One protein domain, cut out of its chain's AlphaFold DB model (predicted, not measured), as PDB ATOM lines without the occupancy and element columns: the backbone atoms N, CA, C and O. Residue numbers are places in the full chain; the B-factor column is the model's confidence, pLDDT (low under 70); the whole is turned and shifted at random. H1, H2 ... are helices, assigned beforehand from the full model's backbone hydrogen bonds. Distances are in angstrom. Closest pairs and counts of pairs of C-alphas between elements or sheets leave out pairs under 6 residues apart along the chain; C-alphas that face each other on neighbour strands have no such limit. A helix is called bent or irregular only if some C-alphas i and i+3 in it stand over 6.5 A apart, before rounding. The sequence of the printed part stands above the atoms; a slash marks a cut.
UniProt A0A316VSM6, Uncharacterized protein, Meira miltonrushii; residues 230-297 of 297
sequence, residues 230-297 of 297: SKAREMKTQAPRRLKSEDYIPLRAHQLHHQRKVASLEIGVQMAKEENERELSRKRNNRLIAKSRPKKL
ATOM      1  N   SER A 230     -39.817  56.335  13.627       94.50
ATOM      2  CA  SER A 230     -41.277  56.376  13.689       94.50
ATOM      3  C   SER A 230     -41.909  56.979  12.432       94.50
ATOM      4  O   SER A 230     -42.974  56.510  12.026       94.50
ATOM      5  N   LYS A 231     -41.217  57.876  11.713       95.62
ATOM      6  CA  LYS A 231     -41.660  58.393  10.399       95.62
ATOM      7  C   LYS A 231     -41.815  57.297   9.343       95.62
ATOM      8  O   LYS A 231     -42.571  57.444   8.385       95.62
ATOM      9  N   ALA A 232     -41.183  56.136   9.536       91.25
ATOM     10  CA  ALA A 232     -41.393  54.973   8.675       91.25
ATOM     11  C   ALA A 232     -42.867  54.537   8.599       91.25
ATOM     12  O   ALA A 232     -43.263  53.909   7.616       91.25
ATOM     13  N   ARG A 233     -43.675  54.861   9.619       92.50
ATOM     14  CA  ARG A 233     -45.114  54.571   9.692       92.50
ATOM     15  C   ARG A 233     -45.893  55.226   8.552       92.50
ATOM     16  O   ARG A 233     -46.745  54.576   7.952       92.50
ATOM     17  N   GLU A 234     -45.552  56.465   8.225       92.12
ATOM     18  CA  GLU A 234     -46.218  57.277   7.198       92.12
ATOM     19  C   GLU A 234     -45.879  56.799   5.779       92.12
ATOM     20  O   GLU A 234     -46.650  56.959   4.829       92.12
ATOM     21  N   MET A 235     -44.730  56.139   5.630       92.25
ATOM     22  CA  MET A 235     -44.252  55.632   4.352       92.25
ATOM     23  C   MET A 235     -45.084  54.430   3.893       92.25
ATOM     24  O   MET A 235     -45.002  53.330   4.445       92.25
ATOM     25  N   LYS A 236     -45.823  54.606   2.791       91.50
ATOM     26  CA  LYS A 236     -46.573  53.520   2.127       91.50
ATOM     27  C   LYS A 236     -45.654  52.431   1.565       91.50
ATOM     28  O   LYS A 236     -46.034  51.264   1.475       91.50
ATOM     29  N   THR A 237     -44.443  52.804   1.155       92.75
ATOM     30  CA  THR A 237     -43.454  51.863   0.617       92.75
ATOM     31  C   THR A 237     -42.809  51.049   1.732       92.75
ATOM     32  O   THR A 237     -42.448  51.594   2.770       92.75
ATOM     33  N   GLN A 238     -42.596  49.753   1.509       94.00
ATOM     34  CA  GLN A 238     -41.891  48.898   2.467       94.00
ATOM     35  C   GLN A 238     -40.423  49.328   2.637       94.00
ATOM     36  O   GLN A 238     -39.743  49.608   1.646       94.00
ATOM     37  N   ALA A 239     -39.928  49.283   3.880       94.69
ATOM     38  CA  ALA A 239     -38.519  49.485   4.203       94.69
ATOM     39  C   ALA A 239     -37.605  48.588   3.329       94.69
ATOM     40  O   ALA A 239     -37.812  47.367   3.250       94.69
ATOM     41  N   PRO A 240     -36.589  49.146   2.646       95.06
ATOM     42  CA  PRO A 240     -35.721  48.366   1.775       95.06
ATOM     43  C   PRO A 240     -34.919  47.300   2.536       95.06
ATOM     44  O   PRO A 240     -34.042  47.612   3.332       95.06
ATOM     45  N   ARG A 241     -35.088  46.022   2.169       93.81
ATOM     46  CA  ARG A 241     -34.343  44.866   2.737       93.81
ATOM     47  C   ARG A 241     -32.823  44.861   2.497       93.81
ATOM     48  O   ARG A 241     -32.133  43.883   2.773       93.81
ATOM     49  N   ARG A 242     -32.297  45.884   1.820       89.19
ATOM     50  CA  ARG A 242     -30.859  46.044   1.545       89.19
ATOM     51  C   ARG A 242     -30.181  46.993   2.532       89.19
ATOM     52  O   ARG A 242     -28.978  47.196   2.407       89.19
ATOM     53  N   LEU A 243     -30.946  47.596   3.437       94.75
ATOM     54  CA  LEU A 243     -30.406  48.350   4.558       94.75
ATOM     55  C   LEU A 243     -29.647  47.417   5.507       94.75
ATOM     56  O   LEU A 243     -29.804  46.194   5.444       94.75
ATOM     57  N   LYS A 244     -28.795  48.004   6.347       95.75
ATOM     58  CA  LYS A 244     -28.144  47.259   7.425       95.75
ATOM     59  C   LYS A 244     -29.190  46.827   8.454       95.75
ATOM     60  O   LYS A 244     -30.266  47.419   8.507       95.75
ATOM     61  N   SER A 245     -28.887  45.804   9.248       97.06
ATOM     62  CA  SER A 245     -29.781  45.312  10.308       97.06
ATOM     63  C   SER A 245     -30.203  46.431  11.253       97.06
ATOM     64  O   SER A 245     -31.394  46.572  11.522       97.06
ATOM     65  N   GLU A 246     -29.227  47.235  11.679       96.62
ATOM     66  CA  GLU A 246     -29.397  48.363  12.601       96.62
ATOM     67  C   GLU A 246     -30.445  49.364  12.095       96.62
ATOM     68  O   GLU A 246     -31.291  49.799  12.866       96.62
ATOM     69  N   ASP A 247     -30.441  49.661  10.792       96.75
ATOM     70  CA  ASP A 247     -31.395  50.591  10.176       96.75
ATOM     71  C   ASP A 247     -32.729  49.896   9.838       96.75
ATOM     72  O   ASP A 247     -33.810  50.457  10.004       96.75
ATOM     73  N   TYR A 248     -32.680  48.662   9.322       97.44
ATOM     74  CA  TYR A 248     -33.849  47.950   8.795       97.44
ATOM     75  C   TYR A 248     -34.852  47.568   9.885       97.44
ATOM     76  O   TYR A 248     -36.054  47.764   9.704       97.44
ATOM     77  N   ILE A 249     -34.366  46.991  10.987       98.00
ATOM     78  CA  ILE A 249     -35.204  46.435  12.056       98.00
ATOM     79  C   ILE A 249     -36.128  47.499  12.671       98.00
ATOM     80  O   ILE A 249     -37.338  47.257  12.673       98.00
ATOM     81  N   PRO A 250     -35.637  48.667  13.140       97.56
ATOM     82  CA  PRO A 250     -36.507  49.675  13.741       97.56
ATOM     83  C   PRO A 250     -37.520  50.222  12.728       97.56
ATOM     84  O   PRO A 250     -38.719  50.211  13.005       97.56
ATOM     85  N   LEU A 251     -37.087  50.588  11.514       97.44
ATOM     86  CA  LEU A 251     -37.996  51.057  10.459       97.44
ATOM     87  C   LEU A 251     -39.127  50.055  10.197       97.44
ATOM     88  O   LEU A 251     -40.307  50.408  10.133       97.44
ATOM     89  N   ARG A 252     -38.767  48.777  10.045       97.62
ATOM     90  CA  ARG A 252     -39.712  47.714   9.720       97.62
ATOM     91  C   ARG A 252     -40.666  47.426  10.878       97.62
ATOM     92  O   ARG A 252     -41.854  47.242  10.620       97.62
ATOM     93  N   ALA A 253     -40.183  47.422  12.117       97.88
ATOM     94  CA  ALA A 253     -41.008  47.230  13.305       97.88
ATOM     95  C   ALA A 253     -42.072  48.328  13.433       97.88
ATOM     96  O   ALA A 253     -43.261  48.028  13.570       97.88
ATOM     97  N   HIS A 254     -41.671  49.596  13.278       97.56
ATOM     98  CA  HIS A 254     -42.599  50.726  13.286       97.56
ATOM     99  C   HIS A 254     -43.639  50.617  12.162       97.56
ATOM    100  O   HIS A 254     -44.827  50.831  12.413       97.56
ATOM    101  N   GLN A 255     -43.233  50.209  10.953       96.81
ATOM    102  CA  GLN A 255     -44.164  49.954   9.847       96.81
ATOM    103  C   GLN A 255     -45.173  48.844  10.148       96.81
ATOM    104  O   GLN A 255     -46.358  49.009   9.862       96.81
ATOM    105  N   LEU A 256     -44.722  47.708  10.685       97.12
ATOM    106  CA  LEU A 256     -45.591  46.573  11.006       97.12
ATOM    107  C   LEU A 256     -46.635  46.954  12.058       97.12
ATOM    108  O   LEU A 256     -47.810  46.615  11.899       97.12
ATOM    109  N   HIS A 257     -46.214  47.695  13.082       97.44
ATOM    110  CA  HIS A 257     -47.094  48.192  14.132       97.44
ATOM    111  C   HIS A 257     -48.143  49.167  13.579       97.44
ATOM    112  O   HIS A 257     -49.336  48.981  13.797       97.44
ATOM    113  N   HIS A 258     -47.734  50.160  12.781       96.62
ATOM    114  CA  HIS A 258     -48.677  51.107  12.168       96.62
ATOM    115  C   HIS A 258     -49.670  50.434  11.212       96.62
ATOM    116  O   HIS A 258     -50.845  50.782  11.184       96.62
ATOM    117  N   GLN A 259     -49.227  49.404  10.488       95.00
ATOM    118  CA  GLN A 259     -50.093  48.586   9.633       95.00
ATOM    119  C   GLN A 259     -51.006  47.628  10.421       95.00
ATOM    120  O   GLN A 259     -51.705  46.835   9.792       95.00
ATOM    121  N   ARG A 260     -50.983  47.661  11.764       96.38
ATOM    122  CA  ARG A 260     -51.727  46.763  12.667       96.38
ATOM    123  C   ARG A 260     -51.493  45.274  12.375       96.38
ATOM    124  O   ARG A 260     -52.378  44.448  12.559       96.38
ATOM    125  N   LYS A 261     -50.295  44.923  11.890       96.94
ATOM    126  CA  LYS A 261     -49.893  43.525  11.628       96.94
ATOM    127  C   LYS A 261     -49.349  42.821  12.864       96.94
ATOM    128  O   LYS A 261     -49.231  41.602  12.870       96.94
ATOM    129  N   VAL A 262     -48.979  43.599  13.871       97.62
ATOM    130  CA  VAL A 262     -48.476  43.140  15.162       97.62
ATOM    131  C   VAL A 262     -49.190  43.923  16.254       97.62
ATOM    132  O   VAL A 262     -49.526  45.089  16.047       97.62
ATOM    133  N   ALA A 263     -49.429  43.274  17.392       97.50
ATOM    134  CA  ALA A 263     -50.122  43.885  18.524       97.50
ATOM    135  C   ALA A 263     -49.248  44.920  19.250       97.50
ATOM    136  O   ALA A 263     -49.749  45.952  19.680       97.50
ATOM    137  N   SER A 264     -47.940  44.665  19.347       98.06
ATOM    138  CA  SER A 264     -46.975  45.543  20.011       98.06
ATOM    139  C   SER A 264     -45.741  45.787  19.140       98.06
ATOM    140  O   SER A 264     -45.451  45.043  18.195       98.06
ATOM    141  N   LEU A 265     -44.999  46.852  19.457       97.38
ATOM    142  CA  LEU A 265     -43.762  47.190  18.754       97.38
ATOM    143  C   LEU A 265     -42.675  46.125  18.963       97.38
ATOM    144  O   LEU A 265     -41.951  45.815  18.023       97.38
ATOM    145  N   GLU A 266     -42.603  45.527  20.152       98.19
ATOM    146  CA  GLU A 266     -41.653  44.462  20.505       98.19
ATOM    147  C   GLU A 266     -41.825  43.228  19.612       98.19
ATOM    148  O   GLU A 266     -40.858  42.747  19.015       98.19
ATOM    149  N   ILE A 267     -43.075  42.788  19.414       98.25
ATOM    150  CA  ILE A 267     -43.413  41.713  18.471       98.25
ATOM    151  C   ILE A 267     -43.013  42.124  17.045       98.25
ATOM    152  O   ILE A 267     -42.472  41.323  16.281       98.25
ATOM    153  N   GLY A 268     -43.219  43.396  16.685       97.75
ATOM    154  CA  GLY A 268     -42.755  43.966  15.418       97.75
ATOM    155  C   GLY A 268     -41.239  43.881  15.227       97.75
ATOM    156  O   GLY A 268     -40.783  43.548  14.133       97.75
ATOM    157  N   VAL A 269     -40.459  44.140  16.280       98.31
ATOM    158  CA  VAL A 269     -38.992  44.030  16.272       98.31
ATOM    159  C   VAL A 269     -38.561  42.580  16.078       98.31
ATOM    160  O   VAL A 269     -37.697  42.319  15.240       98.31
ATOM    161  N   GLN A 270     -39.169  41.635  16.796       98.38
ATOM    162  CA  GLN A 270     -38.874  40.209  16.641       98.38
ATOM    163  C   GLN A 270     -39.185  39.728  15.217       98.38
ATOM    164  O   GLN A 270     -38.320  39.160  14.549       98.38
ATOM    165  N   MET A 271     -40.366  40.068  14.695       98.19
ATOM    166  CA  MET A 271     -40.760  39.725  13.328       98.19
ATOM    167  C   MET A 271     -39.823  40.348  12.281       98.19
ATOM    168  O   MET A 271     -39.459  39.696  11.302       98.19
ATOM    169  N   ALA A 272     -39.384  41.594  12.481       97.75
ATOM    170  CA  ALA A 272     -38.430  42.255  11.594       97.75
ATOM    171  C   ALA A 272     -37.034  41.605  11.632       97.75
ATOM    172  O   ALA A 272     -36.399  41.472  10.579       97.75
ATOM    173  N   LYS A 273     -36.564  41.172  12.811       98.31
ATOM    174  CA  LYS A 273     -35.314  40.409  12.973       98.31
ATOM    175  C   LYS A 273     -35.375  39.090  12.205       98.31
ATOM    176  O   LYS A 273     -34.492  38.830  11.388       98.31
ATOM    177  N   GLU A 274     -36.447  38.323  12.383       98.19
ATOM    178  CA  GLU A 274     -36.659  37.065  11.664       98.19
ATOM    179  C   GLU A 274     -36.746  37.267  10.143       98.19
ATOM    180  O   GLU A 274     -36.137  36.520   9.377       98.19
ATOM    181  N   GLU A 275     -37.477  38.290   9.673       97.38
ATOM    182  CA  GLU A 275     -37.534  38.640   8.247       97.38
ATOM    183  C   GLU A 275     -36.129  38.921   7.683       97.38
ATOM    184  O   GLU A 275     -35.793  38.456   6.587       97.38
ATOM    185  N   ASN A 276     -35.311  39.677   8.422       97.25
ATOM    186  CA  ASN A 276     -33.950  40.019   8.019       97.25
ATOM    187  C   ASN A 276     -33.041  38.781   7.981       97.25
ATOM    188  O   ASN A 276     -32.322  38.575   7.002       97.25
ATOM    189  N   GLU A 277     -33.106  37.923   8.998       97.31
ATOM    190  CA  GLU A 277     -32.319  36.691   9.060       97.31
ATOM    191  C   GLU A 277     -32.671  35.724   7.925       97.31
ATOM    192  O   GLU A 277     -31.775  35.229   7.238       97.31
ATOM    193  N   ARG A 278     -33.963  35.530   7.629       96.88
ATOM    194  CA  ARG A 278     -34.407  34.720   6.479       96.88
ATOM    195  C   ARG A 278     -33.819  35.241   5.164       96.88
ATOM    196  O   ARG A 278     -33.392  34.455   4.314       96.88
ATOM    197  N   GLU A 279     -33.762  36.561   4.983       95.69
ATOM    198  CA  GLU A 279     -33.171  37.182   3.793       95.69
ATOM    199  C   GLU A 279     -31.642  36.994   3.739       95.69
ATOM    200  O   GLU A 279     -31.091  36.718   2.667       95.69
ATOM    201  N   LEU A 280     -30.944  37.095   4.875       94.12
ATOM    202  CA  LEU A 280     -29.507  36.818   4.968       94.12
ATOM    203  C   LEU A 280     -29.195  35.348   4.661       94.12
ATOM    204  O   LEU A 280     -28.310  35.072   3.846       94.12
ATOM    205  N   SER A 281     -29.956  34.415   5.226       95.44
ATOM    206  CA  SER A 281     -29.831  32.978   4.973       95.44
ATOM    207  C   SER A 281     -30.079  32.641   3.504       95.44
ATOM    208  O   SER A 281     -29.287  31.925   2.889       95.44
ATOM    209  N   ARG A 282     -31.089  33.256   2.876       95.25
ATOM    210  CA  ARG A 282     -31.322  33.132   1.429       95.25
ATOM    211  C   ARG A 282     -30.124  33.618   0.610       95.25
ATOM    212  O   ARG A 282     -29.736  32.961  -0.356       95.25
ATOM    213  N   LYS A 283     -29.513  34.752   0.974       93.62
ATOM    214  CA  LYS A 283     -28.310  35.270   0.294       93.62
ATOM    215  C   LYS A 283     -27.111  34.336   0.469       93.62
ATOM    216  O   LYS A 283     -26.393  34.116  -0.505       93.62
ATOM    217  N   ARG A 284     -26.898  33.786   1.669       94.81
ATOM    218  CA  ARG A 284     -25.837  32.801   1.944       94.81
ATOM    219  C   ARG A 284     -26.028  31.546   1.093       94.81
ATOM    220  O   ARG A 284     -25.114  31.185   0.362       94.81
ATOM    221  N   ASN A 285     -27.228  30.968   1.094       95.50
ATOM    222  CA  ASN A 285     -27.543  29.785   0.293       95.50
ATOM    223  C   ASN A 285     -27.339  30.048  -1.212       95.50
ATOM    224  O   ASN A 285     -26.626  29.313  -1.887       95.50
ATOM    225  N   ASN A 286     -27.831  31.179  -1.728       91.75
ATOM    226  CA  ASN A 286     -27.602  31.558  -3.127       91.75
ATOM    227  C   ASN A 286     -26.109  31.674  -3.484       91.75
ATOM    228  O   ASN A 286     -25.725  31.332  -4.600       91.75
ATOM    229  N   ARG A 287     -25.263  32.159  -2.563       92.06
ATOM    230  CA  ARG A 287     -23.806  32.217  -2.765       92.06
ATOM    231  C   ARG A 287     -23.179  30.827  -2.777       92.06
ATOM    232  O   ARG A 287     -22.308  30.591  -3.605       92.06
ATOM    233  N   LEU A 288     -23.618  29.923  -1.902       93.81
ATOM    234  CA  LEU A 288     -23.150  28.533  -1.888       93.81
ATOM    235  C   LEU A 288     -23.517  27.821  -3.192       93.81
ATOM    236  O   LEU A 288     -22.638  27.266  -3.840       93.81
ATOM    237  N   ILE A 289     -24.768  27.953  -3.642       91.38
ATOM    238  CA  ILE A 289     -25.231  27.422  -4.933       91.38
ATOM    239  C   ILE A 289     -24.443  28.029  -6.101       91.38
ATOM    240  O   ILE A 289     -24.155  27.350  -7.080       91.38
ATOM    241  N   ALA A 290     -24.108  29.321  -6.043       87.44
ATOM    242  CA  ALA A 290     -23.307  29.953  -7.087       87.44
ATOM    243  C   ALA A 290     -21.865  29.422  -7.112       87.44
ATOM    244  O   ALA A 290     -21.322  29.239  -8.197       87.44
ATOM    245  N   LYS A 291     -21.269  29.154  -5.941       90.88
ATOM    246  CA  LYS A 291     -19.920  28.587  -5.807       90.88
ATOM    247  C   LYS A 291     -19.843  27.113  -6.205       90.88
ATOM    248  O   LYS A 291     -18.827  26.706  -6.746       90.88
ATOM    249  N   SER A 292     -20.890  26.327  -5.949       90.81
ATOM    250  CA  SER A 292     -20.915  24.895  -6.273       90.81
ATOM    251  C   SER A 292     -21.175  24.596  -7.752       90.81
ATOM    252  O   SER A 292     -21.105  23.442  -8.166       90.81
ATOM    253  N   ARG A 293     -21.485  25.608  -8.572       86.25
ATOM    254  CA  ARG A 293     -21.664  25.414 -10.013       86.25
ATOM    255  C   ARG A 293     -20.303  25.166 -10.670       86.25
ATOM    256  O   ARG A 293     -19.442  26.040 -10.556       86.25
ATOM    257  N   PRO A 294     -20.114  24.041 -11.388       82.69
ATOM    258  CA  PRO A 294     -18.869  23.786 -12.098       82.69
ATOM    259  C   PRO A 294     -18.620  24.917 -13.098       82.69
ATOM    260  O   PRO A 294     -19.519  25.295 -13.861       82.69
ATOM    261  N   LYS A 295     -17.408  25.480 -13.068       80.62
ATOM    262  CA  LYS A 295     -16.930  26.355 -14.139       80.62
ATOM    263  C   LYS A 295     -16.855  25.481 -15.388       80.62
ATOM    264  O   LYS A 295     -16.173  24.464 -15.365       80.62
ATOM    265  N   LYS A 296     -17.616  25.823 -16.428       72.56
ATOM    266  CA  LYS A 296     -17.415  25.195 -17.733       72.56
ATOM    267  C   LYS A 296     -16.047  25.666 -18.225       72.56
ATOM    268  O   LYS A 296     -15.868  26.876 -18.348       72.56
ATOM    269  N   LEU A 297     -15.122  24.716 -18.343       56.19
ATOM    270  CA  LEU A 297     -13.889  24.857 -19.111       56.19
ATOM    271  C   LEU A 297     -14.244  24.903 -20.597       56.19
ATOM    272  O   LEU A 297     -15.249  24.240 -20.962       56.19
TER     273      LEU A 297
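What this domain is: This is residues 230 to 297 of the 297 residues of an uncharacterized protein of Meira miltonrushii (UniProt A0A316VSM6). One long helix, H3, makes the length of this domain; the shorter helix H2 packs slantwise on its first part, residues 265 to 276, and H1, a four-residue helix, packs on H2 and keeps apart from H3. The last part of H3 and the tail after it, residues 281 to 297, stick out as a long arm from a small compact body. The printed part has 68 residues with three named helices, in the order H1, H2, H3 along the chain, and no named strand; the class is all helix. The whole is loose, with a radius of gyration of the C-alphas of 15.8 A, and the C-alphas span 54 by 20 by 18 A along their three main axes, with the arm making much of the longest span.

How they stand to each other: The longest helix is H3, residues 265 to 291, and it touches H2, residues 245 to 258, with residues 265 to 276 alone. H2 and H3 touch with 26 pairs of C-alphas within 8 A, and the closest C-alphas of the two helices are those of Ala 253 and Gly 268, 4.3 A apart. The lines of H2 and H3 stand at a steep tilt of 48 degrees, and the two helices run opposite ways. Their centres are 14.3 A apart. H1, residues 230 to 233, touches H2 with 10 pairs of C-alphas within 8 A. The closest C-alphas of H1 and H2 are those of Arg 233 and Gln 255, 4.7 A apart, and their centres are 8.3 A apart. H1 and H3 are apart, with no C-alpha of the one within 8 A of the other. Every O i to N i+4 pair is within hydrogen-bond range in H3; in H2 8 of 10 such pairs are, and H1 is too short for such a pair, but its one O i to N i+3 pair is within range.

Where its parts are: H3 has 27 residues, Leu 265 to Lys 291, and measures 39.0 A from first to last C-alpha. It begins with C-alpha 265 at (-43.762, 47.190, 18.754) and ends with C-alpha 291 at (-19.920, 28.587, -5.807). H2 has 14 residues, Ser 245 to His 258, and measures 19.9 A from C-alpha 245 at (-29.781, 45.312, 10.308) to its last C-alpha. H2 is neither bent nor irregular, but only just: C-alphas 247 and 250 are 6.3 A apart. H1 has 4 residues, Ser 230 to Arg 233, and begins with C-alpha 230 at (-41.277, 56.376, 13.689).

The domain as a whole: The two C-alphas farthest apart in the domain are those of Ala 263 and Leu 297, at 55.6 A, and the first and last printed C-alphas, those of Ser 230 and Leu 297, are 53.1 A apart. Residues 281 to 297, of which 281 to 291 belong to H3, stand free. The body without them has 51 residues, spans 25 by 19 by 14 A and has a radius of gyration of 9.8 A, 1.00 times that of a compact globule of as many residues. The link from H1 to H2 is long, with 11 residues between them, and the link from H2 to H3 is short, with 6. The printed part has no cut, and its end, Leu 297, is the chain's last residue. The mean pLDDT of the printed part is 94.0, and one residue, Leu 297, is under 70.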